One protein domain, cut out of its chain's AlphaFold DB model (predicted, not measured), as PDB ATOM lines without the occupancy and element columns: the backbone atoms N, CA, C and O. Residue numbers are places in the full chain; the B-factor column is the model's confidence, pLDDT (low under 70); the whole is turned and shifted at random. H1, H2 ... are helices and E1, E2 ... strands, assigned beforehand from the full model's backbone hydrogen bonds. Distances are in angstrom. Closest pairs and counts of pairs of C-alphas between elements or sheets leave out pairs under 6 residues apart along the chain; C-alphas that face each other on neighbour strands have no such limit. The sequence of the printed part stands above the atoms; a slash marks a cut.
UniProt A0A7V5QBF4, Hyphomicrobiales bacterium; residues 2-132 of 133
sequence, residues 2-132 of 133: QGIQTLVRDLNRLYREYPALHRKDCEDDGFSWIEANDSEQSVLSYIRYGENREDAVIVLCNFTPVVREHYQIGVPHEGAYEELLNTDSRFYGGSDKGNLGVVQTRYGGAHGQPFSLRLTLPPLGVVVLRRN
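This is residues 2 to 132 of the 133 residues of a protein of Hyphomicrobiales bacterium (UniProt A0A7V5QBF4). Two sheets lie face to face as a loose sandwich: a large, twisted and curled sheet of six strands, E1 E2 E3 E9 E5 E6, and a small one, E4 E8 E7, covering part of it. One long helix, H1, runs outside this strand body and only grazes the large sheet near E5. The printed part has 131 residues, with H1 first and then the nine named strands E1 to E9; the large sheet is antiparallel, and the class is mixed, helices and strands. The whole is compact, with a radius of gyration of the C-alphas of 14.1 A and spans of 38 by 30 by 26 A.

Find C-alpha 2 at (176.504, 226.101, 259.185); from there H1, residues 2 to 17, runs 22.4 A to C-alpha 17 at (190.423, 213.465, 271.361). Next come E1, residues 31 to 38, 18.1 A long and bending by 56 degrees at residue 34, E2, residues 43 to 48, and E3, residues 57 to 62. Read on to E4, residues 68 to 75, 18.1 A, E5, residues 80 to 86, E6, residues 102 to 104, and E7, residues 106 to 110. E8, residues 113 to 121, spans 19.7 A and bends by 50 degrees at residue 118; E9, residues 125 to 131, spans 20.2 A and ends at C-alpha 131 at (195.107, 222.168, 282.153).

Begin with H1: every O i to N i+4 pair in it is within hydrogen-bond range, and its closest C-alpha to E5 is that of Leu 14, 7.8 A from that of Leu 84. E1, E2 and E3 form a meander, each strand the antiparallel neighbour of the one before; look for N 32 and O 47 at 2.9 A, and N 46 and O 59 at 3.0 A. E3 and E9 are antiparallel, with N 60 and O 127 at 2.9 A, as are E9 and E5, with N 84 and O 128 at 2.8 A. The hairpin E5 and E6 has N 81 and O 103 at 2.8 A. In the small sheet, E4 and E8 are antiparallel, with N 73 and O 117 at 3.0 A, while E8 and E7 meet only at a point. In the sandwich, two sheets face to face, the facing parts are 9.6 A centre to centre and the best planes 39 degrees apart.

The C-alphas of Gln 2 and Gly 108, the two farthest apart, are 41.5 A from each other. The printed part has no cut. Look for the long links at residues 18 to 30, between H1 and E1, and 87 to 101, between E5 and E6. The mean pLDDT of the printed part is 95.1, and no printed residue is under 70.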
ATOM      1  N   GLN A   2     175.099 226.529 259.233       93.06
ATOM      2  CA  GLN A   2     176.504 226.101 259.185       93.06
ATOM      3  C   GLN A   2     177.209 226.130 260.555       93.06
ATOM      4  O   GLN A   2     177.901 225.177 260.877       93.06
ATOM      5  N   GLY A   3     176.973 227.153 261.390       95.62
ATOM      6  CA  GLY A   3     177.587 227.249 262.725       95.62
ATOM      7  C   GLY A   3     177.288 226.051 263.635       95.62
ATOM      8  O   GLY A   3     178.197 225.503 264.246       95.62
ATOM      9  N   ILE A   4     176.044 225.561 263.629       95.25
ATOM     10  CA  ILE A   4     175.648 224.362 264.389       95.25
ATOM     11  C   ILE A   4     176.355 223.112 263.849       95.25
ATOM     12  O   ILE A   4     176.813 222.282 264.626       95.25
ATOM     13  N   GLN A   5     176.484 222.972 262.526       97.25
ATOM     14  CA  GLN A   5     177.210 221.841 261.935       97.25
ATOM     15  C   GLN A   5     178.697 221.865 262.317       97.25
ATOM     16  O   GLN A   5     179.258 220.823 262.651       97.25
ATOM     17  N   THR A   6     179.315 223.050 262.316       97.56
ATOM     18  CA  THR A   6     180.688 223.258 262.795       97.56
ATOM     19  C   THR A   6     180.809 222.871 264.270       97.56
ATOM     20  O   THR A   6     181.700 222.100 264.612       97.56
ATOM     21  N   LEU A   7     179.879 223.319 265.120       97.75
ATOM     22  CA  LEU A   7     179.865 222.982 266.543       97.75
ATOM     23  C   LEU A   7     179.770 221.468 266.767       97.75
ATOM     24  O   LEU A   7     180.563 220.910 267.512       97.75
ATOM     25  N   VAL A   8     178.845 220.782 266.090       97.81
ATOM     26  CA  VAL A   8     178.689 219.321 266.208       97.81
ATOM     27  C   VAL A   8     179.947 218.585 265.741       97.81
ATOM     28  O   VAL A   8     180.359 217.603 266.360       97.81
ATOM     29  N   ARG A   9     180.586 219.043 264.660       98.06
ATOM     30  CA  ARG A   9     181.848 218.467 264.180       98.06
ATOM     31  C   ARG A   9     182.961 218.619 265.218       98.06
ATOM     32  O   ARG A   9     183.663 217.646 265.491       98.06
ATOM     33  N   ASP A  10     183.111 219.809 265.786       98.12
ATOM     34  CA  ASP A  10     184.186 220.108 266.729       98.12
ATOM     35  C   ASP A  10     183.932 219.430 268.090       98.12
ATOM     36  O   ASP A  10     184.862 218.875 268.670       98.12
ATOM     37  N   LEU A  11     182.671 219.323 268.529       97.75
ATOM     38  CA  LEU A  11     182.256 218.503 269.676       97.75
ATOM     39  C   LEU A  11     182.603 217.023 269.487       97.75
ATOM     40  O   LEU A  11     183.159 216.402 270.388       97.75
ATOM     41  N   ASN A  12     182.313 216.449 268.315       98.06
ATOM     42  CA  ASN A  12     182.666 215.057 268.022       98.06
ATOM     43  C   ASN A  12     184.183 214.838 268.022       98.06
ATOM     44  O   ASN A  12     184.658 213.783 268.446       98.06
ATOM     45  N   ARG A  13     184.952 215.820 267.540       98.12
ATOM     46  CA  ARG A  13     186.413 215.773 267.611       98.12
ATOM     47  C   ARG A  13     186.881 215.811 269.064       98.12
ATOM     48  O   ARG A  13     187.612 214.911 269.461       98.12
ATOM     49  N   LEU A  14     186.410 216.783 269.843       97.62
ATOM     50  CA  LEU A  14     186.710 216.934 271.266       97.62
ATOM     51  C   LEU A  14     186.412 215.635 272.034       97.62
ATOM     52  O   LEU A  14     187.284 215.087 272.701       97.62
ATOM     53  N   TYR A  15     185.209 215.079 271.875       97.44
ATOM     54  CA  TYR A  15     184.801 213.847 272.554       97.44
ATOM     55  C   TYR A  15     185.741 212.668 272.261       97.44
ATOM     56  O   TYR A  15     186.042 211.886 273.158       97.44
ATOM     57  N   ARG A  16     186.250 212.552 271.026       97.12
ATOM     58  CA  ARG A  16     187.202 211.500 270.629       97.12
ATOM     59  C   ARG A  16     188.633 211.771 271.096       97.12
ATOM     60  O   ARG A  16     189.353 210.823 271.394       97.12
ATOM     61  N   GLU A  17     189.047 213.033 271.093       97.00
ATOM     62  CA  GLU A  17     190.423 213.465 271.361       97.00
ATOM     63  C   GLU A  17     190.764 213.442 272.855       97.00
ATOM     64  O   GLU A  17     191.903 213.142 273.204       97.00
ATOM     65  N   TYR A  18     189.782 213.674 273.735       96.62
ATOM     66  CA  TYR A  18     189.989 213.739 275.183       96.62
ATOM     67  C   TYR A  18     189.351 212.537 275.905       96.62
ATOM     68  O   TYR A  18     188.148 212.550 276.176       96.62
ATOM     69  N   PRO A  19     190.143 211.509 276.281       96.06
ATOM     70  CA  PRO A  19     189.677 210.321 277.001       96.06
ATOM     71  C   PRO A  19     188.845 210.584 278.252       96.06
ATOM     72  O   PRO A  19     187.942 209.806 278.553       96.06
ATOM     73  N   ALA A  20     189.126 211.676 278.970       97.00
ATOM     74  CA  ALA A  20     188.381 212.063 280.164       97.00
ATOM     75  C   ALA A  20     186.876 212.224 279.900       97.00
ATOM     76  O   ALA A  20     186.071 212.000 280.796       97.00
ATOM     77  N   LEU A  21     186.481 212.565 278.669       97.44
ATOM     78  CA  LEU A  21     185.082 212.777 278.305       97.44
ATOM     79  C   LEU A  21     184.280 211.485 278.100       97.44
ATOM     80  O   LEU A  21     183.058 211.583 278.027       97.44
ATOM     81  N   HIS A  22     184.929 210.316 277.990       96.38
ATOM     82  CA  HIS A  22     184.238 209.069 277.628       96.38
ATOM     83  C   HIS A  22     184.741 207.790 278.307       96.38
ATOM     84  O   HIS A  22     183.968 206.856 278.496       96.38
ATOM     85  N   ARG A  23     186.032 207.680 278.657       95.38
ATOM     86  CA  ARG A  23     186.591 206.389 279.106       95.38
ATOM     87  C   ARG A  23     186.018 205.907 280.432       95.38
ATOM     88  O   ARG A  23     185.803 204.714 280.580       95.38
ATOM     89  N   LYS A  24     185.746 206.838 281.347       96.81
ATOM     90  CA  LYS A  24     185.264 206.562 282.706       96.81
ATOM     91  C   LYS A  24     183.778 206.901 282.892       96.81
ATOM     92  O   LYS A  24     183.369 207.274 283.982       96.81
ATOM     93  N   ASP A  25     182.964 206.837 281.831       94.31
ATOM     94  CA  ASP A  25     181.533 207.217 281.877       94.31
ATOM     95  C   ASP A  25     180.714 206.388 282.889       94.31
ATOM     96  O   ASP A  25     179.715 206.875 283.416       94.31
ATOM     97  N   CYS A  26     181.140 205.152 283.164       94.88
ATOM     98  CA  CYS A  26     180.459 204.214 284.062       94.88
ATOM     99  C   CYS A  26     181.197 204.001 285.395       94.88
ATOM    100  O   CYS A  26     180.907 203.037 286.100       94.88
ATOM    101  N   GLU A  27     182.174 204.850 285.716       96.50
ATOM    102  CA  GLU A  27     182.971 204.755 286.940       96.50
ATOM    103  C   GLU A  27     182.711 205.971 287.831       96.50
ATOM    104  O   GLU A  27     182.751 207.112 287.365       96.50
ATOM    105  N   ASP A  28     182.485 205.737 289.125       92.88
ATOM    106  CA  ASP A  28     182.132 206.793 290.084       92.88
ATOM    107  C   ASP A  28     183.198 207.898 290.180       92.88
ATOM    108  O   ASP A  28     182.882 209.059 290.431       92.88
ATOM    109  N   ASP A  29     184.470 207.562 289.959       95.31
ATOM    110  CA  ASP A  29     185.592 208.502 290.012       95.31
ATOM    111  C   ASP A  29     185.900 209.178 288.660       95.31
ATOM    112  O   ASP A  29     186.810 210.008 288.580       95.31
ATOM    113  N   GLY A  30     185.129 208.875 287.608       96.81
ATOM    114  CA  GLY A  30     185.191 209.521 286.292       96.81
ATOM    115  C   GLY A  30     184.548 210.913 286.239       96.81
ATOM    116  O   GLY A  30     184.659 211.622 285.229       96.81
ATOM    117  N   PHE A  31     183.880 211.326 287.317       96.94
ATOM    118  CA  PHE A  31     183.118 212.567 287.406       96.94
ATOM    119  C   PHE A  31     183.235 213.199 288.801       96.94
ATOM    120  O   PHE A  31     183.290 212.509 289.813       96.94
ATOM    121  N   SER A  32     183.232 214.531 288.874       95.56
ATOM    122  CA  SER A  32     183.038 215.265 290.130       95.56
ATOM    123  C   SER A  32     182.334 216.585 289.874       95.56
ATOM    124  O   SER A  32     182.732 217.336 288.987       95.56
ATOM    125  N   TRP A  33     181.356 216.929 290.705       95.62
ATOM    126  CA  TRP A  33     180.816 218.287 290.727       95.62
ATOM    127  C   TRP A  33     181.871 219.285 291.224       95.62
ATOM    128  O   TRP A  33     182.693 218.946 292.078       95.62
ATOM    129  N   ILE A  34     181.838 220.503 290.679       94.69
ATOM    130  CA  ILE A  34     182.503 221.680 291.256       94.69
ATOM    131  C   ILE A  34     181.435 222.537 291.931       94.69
ATOM    132  O   ILE A  34     181.510 222.781 293.128       94.69
ATOM    133  N   GLU A  35     180.415 222.922 291.163       90.50
ATOM    134  CA  GLU A  35     179.225 223.610 291.653       90.50
ATOM    135  C   GLU A  35     177.999 223.086 290.900       90.50
ATOM    136  O   GLU A  35     177.925 223.166 289.671       90.50
ATOM    137  N   ALA A  36     177.059 222.507 291.645       83.75
ATOM    138  CA  ALA A  36     175.855 221.861 291.120       83.75
ATOM    139  C   ALA A  36     174.566 222.607 291.500       83.75
ATOM    140  O   ALA A  36     173.506 222.323 290.948       83.75
ATOM    141  N   ASN A  37     174.652 223.538 292.451       80.31
ATOM    142  CA  ASN A  37     173.517 224.154 293.126       80.31
ATOM    143  C   ASN A  37     173.502 225.681 292.985       80.31
ATOM    144  O   ASN A  37     172.790 226.350 293.733       80.31
ATOM    145  N   ASP A  38     174.215 226.250 292.011       81.38
ATOM    146  CA  ASP A  38     174.110 227.677 291.683       81.38
ATOM    147  C   ASP A  38     172.827 227.957 290.878       81.38
ATOM    148  O   ASP A  38     172.836 228.385 289.719       81.38
ATOM    149  N   SER A  39     171.679 227.654 291.495       78.19
ATOM    150  CA  SER A  39     170.355 227.824 290.900       78.19
ATOM    151  C   SER A  39     170.023 229.294 290.660       78.19
ATOM    152  O   SER A  39     169.320 229.612 289.703       78.19
ATOM    153  N   GLU A  40     170.554 230.194 291.496       80.75
ATOM    154  CA  GLU A  40     170.364 231.641 291.356       80.75
ATOM    155  C   GLU A  40     171.003 232.174 290.070       80.75
ATOM    156  O   GLU A  40     170.416 233.021 289.391       80.75
ATOM    157  N   GLN A  41     172.178 231.661 289.690       83.62
ATOM    158  CA  GLN A  41     172.815 232.031 288.425       83.62
ATOM    159  C   GLN A  41     172.489 231.074 287.274       83.62
ATOM    160  O   GLN A  41     172.785 231.398 286.122       83.62
ATOM    161  N   SER A  42     171.847 229.940 287.576       91.88
ATOM    162  CA  SER A  42     171.608 228.807 286.670       91.88
ATOM    163  C   SER A  42     172.888 228.372 285.952       91.88
ATOM    164  O   SER A  42     172.917 228.196 284.728       91.88
ATOM    165  N   VAL A  43     173.954 228.237 286.743       94.00
ATOM    166  CA  VAL A  43     175.260 227.751 286.303       94.00
ATOM    167  C   VAL A  43     175.495 226.356 286.872       94.00
ATOM    168  O   VAL A  43     175.200 226.087 288.033       94.00
ATOM    169  N   LEU A  44     176.037 225.462 286.047       95.69
ATOM    170  CA  LEU A  44     176.535 224.156 286.474       95.69
ATOM    171  C   LEU A  44     178.001 224.029 286.084       95.69
ATOM    172  O   LEU A  44     178.377 224.388 284.967       95.69
ATOM    173  N   SER A  45     178.825 223.477 286.970       97.00
ATOM    174  CA  SER A  45     180.221 223.178 286.661       97.00
ATOM    175  C   SER A  45     180.680 221.852 287.259       97.00
ATOM    176  O   SER A  45     180.340 221.495 288.389       97.00
ATOM    177  N   TYR A  46     181.453 221.099 286.480       97.31
ATOM    178  CA  TYR A  46     181.924 219.768 286.850       97.31
ATOM    179  C   TYR A  46     183.260 219.423 286.187       97.31
ATOM    180  O   TYR A  46     183.694 220.066 285.229       97.31
ATOM    181  N   ILE A  47     183.903 218.382 286.708       97.31
ATOM    182  CA  ILE A  47     185.147 217.800 286.215       97.31
ATOM    183  C   ILE A  47     184.855 216.402 285.678       97.31
ATOM    184  O   ILE A  47     184.140 215.615 286.300       97.31
ATOM    185  N   ARG A  48     185.447 216.089 284.532       97.81
ATOM    186  CA  ARG A  48     185.539 214.755 283.951       97.81
ATOM    187  C   ARG A  48     186.968 214.252 284.090       97.81
ATOM    188  O   ARG A  48     187.902 214.968 283.729       97.81
ATOM    189  N   TYR A  49     187.138 213.039 284.599       96.62
ATOM    190  CA  TYR A  49     188.447 212.420 284.797       96.62
ATOM    191  C   TYR A  49     188.674 211.283 283.801       96.62
ATOM    192  O   TYR A  49     187.779 210.486 283.526       96.62
ATOM    193  N   GLY A  50     189.893 211.214 283.267       93.62
ATOM    194  CA  GLY A  50     190.395 210.035 282.565       93.62
ATOM    195  C   GLY A  50     191.211 209.143 283.500       93.62
ATOM    196  O   GLY A  50     191.172 209.298 284.718       93.62
ATOM    197  N   GLU A  51     191.996 208.241 282.912       92.88
ATOM    198  CA  GLU A  51     192.948 207.387 283.643       92.88
ATOM    199  C   GLU A  51     193.970 208.212 284.436       92.88
ATOM    200  O   GLU A  51     194.245 207.950 285.605       92.88
ATOM    201  N   ASN A  52     194.517 209.251 283.798       92.94
ATOM    202  CA  ASN A  52     195.384 210.220 284.446       92.94
ATOM    203  C   ASN A  52     194.549 211.414 284.921       92.94
ATOM    204  O   ASN A  52     193.880 212.073 284.120       92.94
ATOM    205  N   ARG A  53     194.615 211.731 286.220       90.12
ATOM    206  CA  ARG A  53     193.867 212.860 286.796       90.12
ATOM    207  C   ARG A  53     194.354 214.217 286.297       90.12
ATOM    208  O   ARG A  53     193.578 215.165 286.318       90.12
ATOM    209  N   GLU A  54     195.593 214.314 285.820       90.44
ATOM    210  CA  GLU A  54     196.105 215.560 285.240       90.44
ATOM    211  C   GLU A  54     195.478 215.888 283.878       90.44
ATOM    212  O   GLU A  54     195.422 217.054 283.499       90.44
ATOM    213  N   ASP A  55     194.931 214.886 283.182       92.50
ATOM    214  CA  ASP A  55     194.232 215.047 281.901       92.50
ATOM    215  C   ASP A  55     192.741 215.383 282.071       92.50
ATOM    216  O   ASP A  55     191.952 215.254 281.130       92.50
ATOM    217  N   ALA A  56     192.339 215.788 283.277       95.75
ATOM    218  CA  ALA A  56     190.965 216.139 283.579       95.75
ATOM    219  C   ALA A  56     190.456 217.293 282.704       95.75
ATOM    220  O   ALA A  56     191.170 218.253 282.400       95.75
ATOM    221  N   VAL A  57     189.177 217.204 282.350       97.81
ATOM    222  CA  VAL A  57     188.463 218.221 281.580       97.81
ATOM    223  C   VAL A  57     187.415 218.864 282.475       97.81
ATOM    224  O   VAL A  57     186.647 218.173 283.139       97.81
ATOM    225  N   ILE A  58     187.376 220.189 282.489       98.12
ATOM    226  CA  ILE A  58     186.401 220.971 283.244       98.12
ATOM    227  C   ILE A  58     185.328 221.461 282.282       98.12
ATOM    228  O   ILE A  58     185.644 221.957 281.203       98.12
ATOM    229  N   VAL A  59     184.065 221.358 282.680       98.38
ATOM    230  CA  VAL A  59     182.926 221.847 281.902       98.38
ATOM    231  C   VAL A  59     182.128 222.829 282.745       98.38
ATOM    232  O   VAL A  59     181.817 222.545 283.901       98.38
ATOM    233  N   LEU A  60     181.793 223.977 282.158       98.00
ATOM    234  CA  LEU A  60     180.951 225.006 282.759       98.00
ATOM    235  C   LEU A  60     179.804 225.349 281.815       98.00
ATOM    236  O   LEU A  60     180.037 225.650 280.647       98.00
ATOM    237  N   CYS A  61     178.582 225.354 282.330       97.88
ATOM    238  CA  CYS A  61     177.369 225.636 281.575       97.88
ATOM    239  C   CYS A  61     176.648 226.835 282.192       97.88
ATOM    240  O   CYS A  61     176.292 226.781 283.365       97.88
ATOM    241  N   ASN A  62     176.387 227.882 281.410       97.44
ATOM    242  CA  ASN A  62     175.512 228.990 281.796       97.44
ATOM    243  C   ASN A  62     174.193 228.879 281.031       97.44
ATOM    244  O   ASN A  62     174.165 229.049 279.813       97.44
ATOM    245  N   PHE A  63     173.093 228.633 281.741       96.00
ATOM    246  CA  PHE A  63     171.770 228.462 281.132       96.00
ATOM    247  C   PHE A  63     170.920 229.736 281.138       96.00
ATOM    248  O   PHE A  63     169.716 229.684 280.892       96.00
ATOM    249  N   THR A  64     171.537 230.895 281.375       94.12
ATOM    250  CA  THR A  64     170.876 232.205 281.294       94.12
ATOM    251  C   THR A  64     171.454 233.044 280.152       94.12
ATOM    252  O   THR A  64     172.631 232.898 279.820       94.12
ATOM    253  N   PRO A  65     170.683 233.977 279.563       93.88
ATOM    254  CA  PRO A  65     171.194 234.903 278.548       93.88
ATOM    255  C   PRO A  65     172.099 236.003 279.133       93.88
ATOM    256  O   PRO A  65     172.515 236.908 278.414       93.88
ATOM    257  N   VAL A  66     172.382 235.963 280.438       96.44
ATOM    258  CA  VAL A  66     173.218 236.943 281.130       96.44
ATOM    259  C   VAL A  66     174.655 236.434 281.150       96.44
ATOM    260  O   VAL A  66     174.921 235.339 281.644       96.44
ATOM    261  N   VAL A  67     175.585 237.237 280.630       97.12
ATOM    262  CA  VAL A  67     177.030 236.965 280.712       97.12
ATOM    263  C   VAL A  67     177.462 236.988 282.179       97.12
ATOM    264  O   VAL A  67     177.122 237.925 282.903       97.12
ATOM    265  N   ARG A  68     178.224 235.982 282.623       96.06
ATOM    266  CA  ARG A  68     178.774 235.942 283.988       96.06
ATOM    267  C   ARG A  68     180.251 236.300 283.951       96.06
ATOM    268  O   ARG A  68     181.088 235.465 283.624       96.06
ATOM    269  N   GLU A  69     180.567 237.552 284.249       96.00
ATOM    270  CA  GLU A  69     181.950 238.019 284.345       96.00
ATOM    271  C   GLU A  69     182.549 237.673 285.710       96.00
ATOM    272  O   GLU A  69     181.856 237.666 286.726       96.00
ATOM    273  N   HIS A  70     183.856 237.399 285.733       94.81
ATOM    274  CA  HIS A  70     184.605 237.072 286.951       94.81
ATOM    275  C   HIS A  70     184.045 235.881 287.747       94.81
ATOM    276  O   HIS A  70     184.289 235.781 288.952       94.81
ATOM    277  N   TYR A  71     183.343 234.964 287.079       95.50
ATOM    278  CA  TYR A  71     182.789 233.767 287.692       95.50
ATOM    279  C   TYR A  71     183.925 232.887 288.212       95.50
ATOM    280  O   TYR A  71     184.831 232.518 287.459       95.50
ATOM    281  N   GLN A  72     183.916 232.599 289.511       95.69
ATOM    282  CA  GLN A  72     184.996 231.877 290.168       95.69
ATOM    283  C   GLN A  72     184.635 230.401 290.294       95.69
ATOM    284  O   GLN A  72     183.566 230.088 290.799       95.69
ATOM    285  N   ILE A  73     185.536 229.502 289.899       96.44
ATOM    286  CA  ILE A  73     185.410 228.058 290.160       96.44
ATOM    287  C   ILE A  73     186.663 227.509 290.828       96.44
ATOM    288  O   ILE A  73     187.756 228.042 290.643       96.44
ATOM    289  N   GLY A  74     186.498 226.450 291.620       96.25
ATOM    290  CA  GLY A  74     187.603 225.750 292.269       96.25
ATOM    291  C   GLY A  74     188.234 224.727 291.334       96.25
ATOM    292  O   GLY A  74     187.505 224.036 290.626       96.25
ATOM    293  N   VAL A  75     189.562 224.599 291.348       95.44
ATOM    294  CA  VAL A  75     190.284 223.594 290.552       95.44
ATOM    295  C   VAL A  75     191.395 222.908 291.360       95.44
ATOM    296  O   VAL A  75     192.033 223.556 292.195       95.44
ATOM    297  N   PRO A  76     191.645 221.602 291.134       92.06
ATOM    298  CA  PRO A  76     192.553 220.810 291.970       92.06
ATOM    299  C   PRO A  76     194.036 221.132 291.765       92.06
ATOM    300  O   PRO A  76     194.840 220.919 292.671       92.06
ATOM    301  N   HIS A  77     194.408 221.647 290.592       93.50
ATOM    302  CA  HIS A  77     195.804 221.838 290.208       93.50
ATOM    303  C   HIS A  77     196.069 223.262 289.723       93.50
ATOM    304  O   HIS A  77     195.267 223.822 288.972       93.50
ATOM    305  N   GLU A  78     197.213 223.813 290.126       95.88
ATOM    306  CA  GLU A  78     197.755 225.068 289.604       95.88
ATOM    307  C   GLU A  78     198.110 224.930 288.119       95.88
ATOM    308  O   GLU A  78     198.484 223.850 287.659       95.88
ATOM    309  N   GLY A  79     198.019 226.029 287.374       95.25
ATOM    310  CA  GLY A  79     198.551 226.126 286.024       95.25
ATOM    311  C   GLY A  79     197.691 226.953 285.078       95.25
ATOM    312  O   GLY A  79     196.774 227.680 285.471       95.25
ATOM    313  N   ALA A  80     198.012 226.809 283.797       96.81
ATOM    314  CA  ALA A  80     197.273 227.395 282.694       96.81
ATOM    315  C   ALA A  80     196.184 226.423 282.232       96.81
ATOM    316  O   ALA A  80     196.474 225.255 281.995       96.81
ATOM    317  N   TYR A  81     194.953 226.898 282.078       97.62
ATOM    318  CA  TYR A  81     193.827 226.125 281.565       97.62
ATOM    319  C   TYR A  81     193.429 226.662 280.193       97.62
ATOM    320  O   TYR A  81     193.029 227.819 280.077       97.62
ATOM    321  N   GLU A  82     193.558 225.835 279.164       97.25
ATOM    322  CA  GLU A  82     193.159 226.136 277.792       97.25
ATOM    323  C   GLU A  82     191.648 225.957 277.611       97.25
ATOM    324  O   GLU A  82     191.074 224.970 278.068       97.25
ATOM    325  N   GLU A  83     191.018 226.905 276.920       97.44
ATOM    326  CA  GLU A  83     189.637 226.838 276.448       97.44
ATOM    327  C   GLU A  83     189.563 225.975 275.185       97.44
ATOM    328  O   GLU A  83     189.789 226.443 274.072       97.44
ATOM    329  N   LEU A  84     189.235 224.696 275.376       97.25
ATOM    330  CA  LEU A  84     189.121 223.708 274.302       97.25
ATOM    331  C   LEU A  84     187.889 223.935 273.423       97.25
ATOM    332  O   LEU A  84     187.891 223.630 272.231       97.25
ATOM    333  N   LEU A  85     186.805 224.418 274.030       98.06
ATOM    334  CA  LEU A  85     185.554 224.717 273.349       98.06
ATOM    335  C   LEU A  85     184.833 225.849 274.072       98.06
ATOM    336  O   LEU A  85     184.714 225.846 275.296       98.06
ATOM    337  N   ASN A  86     184.263 226.754 273.286       98.19
ATOM    338  CA  ASN A  86     183.304 227.743 273.740       98.19
ATOM    339  C   ASN A  86     182.158 227.813 272.734       98.19
ATOM    340  O   ASN A  86     182.347 228.228 271.586       98.19
ATOM    341  N   THR A  87     180.966 227.387 273.151       98.06
ATOM    342  CA  THR A  87     179.811 227.292 272.246       98.06
ATOM    343  C   THR A  87     179.286 228.653 271.788       98.06
ATOM    344  O   THR A  87     178.547 228.705 270.810       98.06
ATOM    345  N   ASP A  88     179.676 229.744 272.452       97.75
ATOM    346  CA  ASP A  88     179.349 231.120 272.065       97.75
ATOM    347  C   ASP A  88     180.373 231.730 271.095       97.75
ATOM    348  O   ASP A  88     180.260 232.892 270.713       97.75
ATOM    349  N   SER A  89     181.368 230.964 270.640       97.25
ATOM    350  CA  SER A  89     182.300 231.451 269.626       97.25
ATOM    351  C   SER A  89     181.575 231.910 268.355       97.25
ATOM    352  O   SER A  89     180.645 231.258 267.861       97.25
ATOM    353  N   ARG A  90     182.076 232.985 267.735       96.56
ATOM    354  CA  ARG A  90     181.602 233.454 266.422       96.56
ATOM    355  C   ARG A  90     181.680 232.386 265.325       96.56
ATOM    356  O   ARG A  90     180.902 232.439 264.376       96.56
ATOM    357  N   PHE A  91     182.568 231.393 265.452       95.88
ATOM    358  CA  PHE A  91     182.654 230.266 264.510       95.88
ATOM    359  C   PHE A  91     181.413 229.359 264.548       95.88
ATOM    360  O   PHE A  91     181.099 228.693 263.559       95.88
ATOM    361  N   TYR A  92     180.682 229.372 265.665       97.12
ATOM    362  CA  TYR A  92     179.426 228.646 265.858       97.12
ATOM    363  C   TYR A  92     178.193 229.551 265.731       97.12
ATOM    364  O   TYR A  92     177.069 229.051 265.681       97.12
ATOM    365  N   GLY A  93     178.400 230.863 265.574       95.62
ATOM    366  CA  GLY A  93     177.348 231.872 265.455       95.62
ATOM    367  C   GLY A  93     176.944 232.526 266.779       95.62
ATOM    368  O   GLY A  93     175.869 233.120 266.830       95.62
ATOM    369  N   GLY A  94     177.765 232.404 267.827       96.56
ATOM    370  CA  GLY A  94     177.548 233.087 269.103       96.56
ATOM    371  C   GLY A  94     178.115 234.514 269.150       96.56
ATOM    372  O   GLY A  94     178.556 235.067 268.138       96.56
ATOM    373  N   SER A  95     178.076 235.114 270.339       96.19
ATOM    374  CA  SER A  95     178.459 236.504 270.620       96.19
ATOM    375  C   SER A  95     179.957 236.730 270.876       96.19
ATOM    376  O   SER A  95     180.375 237.871 271.088       96.19
ATOM    377  N   ASP A  96     180.763 235.668 270.806       95.81
ATOM    378  CA  ASP A  96     182.220 235.647 270.995       95.81
ATOM    379  C   ASP A  96     182.666 236.108 272.398       95.81
ATOM    380  O   ASP A  96     183.762 236.642 272.584       95.81
ATOM    381  N   LYS A  97     181.815 235.907 273.417       96.50
ATOM    382  CA  LYS A  97     182.182 236.117 274.825       96.50
ATOM    383  C   LYS A  97     182.944 234.898 275.336       96.50
ATOM    384  O   LYS A  97     182.538 233.765 275.110       96.50
ATOM    385  N   GLY A  98     184.041 235.112 276.054       93.62
ATOM    386  CA  GLY A  98     184.864 234.008 276.544       93.62
ATOM    387  C   GLY A  98     186.148 234.473 277.207       93.62
ATOM    388  O   GLY A  98     186.251 235.618 277.653       93.62
ATOM    389  N   ASN A  99     187.131 233.575 277.257       95.00
ATOM    390  CA  ASN A  99     188.314 233.731 278.100       95.00
ATOM    391  C   ASN A  99     189.621 233.978 277.331       95.00
ATOM    392  O   ASN A  99     190.700 233.884 277.907       95.00
ATOM    393  N   LEU A 100     189.536 234.300 276.033       91.12
ATOM    394  CA  LEU A 100     190.693 234.566 275.161       91.12
ATOM    395  C   LEU A 100     191.690 233.390 275.074       91.12
ATOM    396  O   LEU A 100     192.889 233.591 274.889       91.12
ATOM    397  N   GLY A 101     191.185 232.159 275.184       92.44
ATOM    398  CA  GLY A 101     191.928 230.926 274.916       92.44
ATOM    399  C   GLY A 101     192.620 230.291 276.123       92.44
ATOM    400  O   GLY A 101     192.625 229.071 276.205       92.44
ATOM    401  N   VAL A 102     193.175 231.055 277.070       96.31
ATOM    402  CA  VAL A 102     193.874 230.487 278.245       96.31
ATOM    403  C   VAL A 102     193.583 231.284 279.513       96.31
ATOM    404  O   VAL A 102     193.685 232.509 279.527       96.31
ATOM    405  N   VAL A 103     193.300 230.583 280.613       96.88
ATOM    406  CA  VAL A 103     193.036 231.161 281.939       96.88
ATOM    407  C   VAL A 103     194.058 230.638 282.939       96.88
ATOM    408  O   VAL A 103     194.318 229.443 283.006       96.88
ATOM    409  N   GLN A 104     194.633 231.529 283.744       97.25
ATOM    410  CA  GLN A 104     195.593 231.161 284.786       97.25
ATOM    411  C   GLN A 104     194.900 230.957 286.132       97.25
ATOM    412  O   GLN A 104     194.003 231.725 286.503       97.25
ATOM    413  N   THR A 105     195.356 229.963 286.888       97.25
ATOM    414  CA  THR A 105     194.928 229.778 288.276       97.25
ATOM    415  C   THR A 105     195.346 230.931 289.173       97.25
ATOM    416  O   THR A 105     196.355 231.601 288.952       97.25
ATOM    417  N   ARG A 106     194.575 231.132 290.239       95.50
ATOM    418  CA  ARG A 106     194.873 232.065 291.322       95.50
ATOM    419  C   ARG A 106     194.960 231.322 292.650       95.50
ATOM    420  O   ARG A 106     194.241 230.346 292.874       95.50
ATOM    421  N   TYR A 107     195.799 231.843 293.540       87.12
ATOM    422  CA  TYR A 107     195.777 231.480 294.954       87.12
ATOM    423  C   TYR A 107     194.503 232.024 295.615       87.12
ATOM    424  O   TYR A 107     194.046 233.121 295.289       87.12
ATOM    425  N   GLY A 108     193.937 231.248 296.541       85.62
ATOM    426  CA  GLY A 108     192.606 231.494 297.103       85.62
ATOM    427  C   GLY A 108     191.604 230.494 296.539       85.62
ATOM    428  O   GLY A 108     190.895 230.782 295.570       85.62
ATOM    429  N   GLY A 109     191.605 229.300 297.132       90.00
ATOM    430  CA  GLY A 109     190.737 228.188 296.767       90.00
ATOM    431  C   GLY A 109     189.245 228.529 296.783       90.00
ATOM    432  O   GLY A 109     188.810 229.493 297.410       90.00
ATOM    433  N   ALA A 110     188.456 227.724 296.081       92.12
ATOM    434  CA  ALA A 110     186.996 227.809 296.042       92.12
ATOM    435  C   ALA A 110     186.410 226.400 295.906       92.12
ATOM    436  O   ALA A 110     187.112 225.500 295.455       92.12
ATOM    437  N   HIS A 111     185.145 226.194 296.284       93.38
ATOM    438  CA  HIS A 111     184.448 224.904 296.120       93.38
ATOM    439  C   HIS A 111     185.234 223.697 296.679       93.38
ATOM    440  O   HIS A 111     185.290 222.631 296.073       93.38
ATOM    441  N   GLY A 112     185.922 223.887 297.814       90.25
ATOM    442  CA  GLY A 112     186.746 222.849 298.450       90.25
ATOM    443  C   GLY A 112     188.066 222.518 297.738       90.25
ATOM    444  O   GLY A 112     188.746 221.582 298.146       90.25
ATOM    445  N   GLN A 113     188.449 223.272 296.703       94.06
ATOM    446  CA  GLN A 113     189.682 223.077 295.938       94.06
ATOM    447  C   GLN A 113     190.775 224.086 296.333       94.06
ATOM    448  O   GLN A 113     190.446 225.208 296.723       94.06
ATOM    449  N   PRO A 114     192.071 223.732 296.213       94.06
ATOM    450  CA  PRO A 114     193.183 224.589 296.639       94.06
ATOM    451  C   PRO A 114     193.406 225.817 295.743       94.06
ATOM    452  O   PRO A 114     193.863 226.854 296.233       94.06
ATOM    453  N   PHE A 115     193.058 225.728 294.457       96.38
ATOM    454  CA  PHE A 115     193.204 226.810 293.481       96.38
ATOM    455  C   PHE A 115     191.846 227.230 292.927       96.38
ATOM    456  O   PHE A 115     190.841 226.530 293.083       96.38
ATOM    457  N   SER A 116     191.807 228.380 292.259       97.38
ATOM    458  CA  SER A 116     190.613 228.823 291.546       97.38
ATOM    459  C   SER A 116     190.923 229.454 290.192       97.38
ATOM    460  O   SER A 116     192.020 229.964 289.958       97.38
ATOM    461  N   LEU A 117     189.938 229.427 289.298       97.38
ATOM    462  CA  LEU A 117     189.921 230.186 288.048       97.38
ATOM    463  C   LEU A 117     188.889 231.304 288.164       97.38
ATOM    464  O   LEU A 117     187.881 231.141 288.847       97.38
ATOM    465  N   ARG A 118     189.125 232.424 287.476       96.69
ATOM    466  CA  ARG A 118     188.113 233.463 287.242       96.69
ATOM    467  C   ARG A 118     187.841 233.550 285.754       96.69
ATOM    468  O   ARG A 118     188.764 233.825 284.992       96.69
ATOM    469  N   LEU A 119     186.592 233.324 285.382       96.88
ATOM    470  CA  LEU A 119     186.165 233.116 284.008       96.88
ATOM    471  C   LEU A 119     185.093 234.128 283.610       96.88
ATOM    472  O   LEU A 119     184.363 234.654 284.450       96.88
ATOM    473  N   THR A 120     184.981 234.356 282.312       97.38
ATOM    474  CA  THR A 120     183.798 234.936 281.687       97.38
ATOM    475  C   THR A 120     182.983 233.788 281.108       97.38
ATOM    476  O   THR A 120     183.434 233.125 280.171       97.38
ATOM    477  N   LEU A 121     181.792 233.540 281.660       97.38
ATOM    478  CA  LEU A 121     180.865 232.561 281.096       97.38
ATOM    479  C   LEU A 121     179.963 233.247 280.065       97.38
ATOM    480  O   LEU A 121     179.260 234.204 280.419       97.38
ATOM    481  N   PRO A 122     179.967 232.777 278.809       97.31
ATOM    482  CA  PRO A 122     179.107 233.323 277.772       97.31
ATOM    483  C   PRO A 122     177.619 233.137 278.099       97.31
ATOM    484  O   PRO A 122     177.266 232.278 278.913       97.31
ATOM    485  N   PRO A 123     176.728 233.925 277.474       97.06
ATOM    486  CA  PRO A 123     175.292 233.774 277.660       97.06
ATOM    487  C   PRO A 123     174.806 232.501 276.953       97.06
ATOM    488  O   PRO A 123     175.191 232.253 275.815       97.06
ATOM    489  N   LEU A 124     173.950 231.704 277.604       97.00
ATOM    490  CA  LEU A 124     173.419 230.443 277.052       97.00
ATOM    491  C   LEU A 124     174.511 229.539 276.445       97.00
ATOM    492  O   LEU A 124     174.317 228.939 275.386       97.00
ATOM    493  N   GLY A 125     175.677 229.472 277.092       96.88
ATOM    494  CA  GLY A 125     176.865 228.843 276.529       96.88
ATOM    495  C   GLY A 125     177.541 227.843 277.458       96.88
ATOM    496  O   GLY A 125     177.361 227.857 278.678       96.88
ATOM    497  N   VAL A 126     178.337 226.970 276.846       98.19
ATOM    498  CA  VAL A 126     179.166 225.970 277.513       98.19
ATOM    499  C   VAL A 126     180.631 226.236 277.188       98.19
ATOM    500  O   VAL A 126     180.995 226.431 276.025       98.19
ATOM    501  N   VAL A 127     181.463 226.225 278.226       98.38
ATOM    502  CA  VAL A 127     182.918 226.357 278.145       98.38
ATOM    503  C   VAL A 127     183.549 225.055 278.620       98.38
ATOM    504  O   VAL A 127     183.181 224.528 279.672       98.38
ATOM    505  N   VAL A 128     184.501 224.539 277.845       98.44
ATOM    506  CA  VAL A 128     185.271 223.335 278.170       98.44
ATOM    507  C   VAL A 128     186.736 223.711 278.315       98.44
ATOM    508  O   VAL A 128     187.309 224.297 277.398       98.44
ATOM    509  N   LEU A 129     187.341 223.366 279.450       98.25
ATOM    510  CA  LEU A 129     188.725 223.691 279.776       98.25
ATOM    511  C   LEU A 129     189.563 222.438 280.042       98.25
ATOM    512  O   LEU A 129     189.055 221.447 280.572       98.25
ATOM    513  N   ARG A 130     190.867 222.512 279.779       96.94
ATOM    514  CA  ARG A 130     191.863 221.518 280.218       96.94
ATOM    515  C   ARG A 130     193.130 222.217 280.689       96.94
ATOM    516  O   ARG A 130     193.517 223.227 280.116       96.94
ATOM    517  N   ARG A 131     193.795 221.676 281.711       96.00
ATOM    518  CA  ARG A 131     195.107 222.168 282.153       96.00
ATOM    519  C   ARG A 131     196.181 221.852 281.101       96.00
ATOM    520  O   ARG A 131     196.291 220.707 280.666       96.00
ATOM    521  N   ASN A 132     196.999 222.835 280.737       87.62
ATOM    522  CA  ASN A 132     198.223 222.614 279.975       87.62
ATOM    523  C   ASN A 132     199.244 221.919 280.882       87.62
ATOM    524  O   ASN A 132     199.516 222.395 281.988       87.62
TER     525      ASN A 132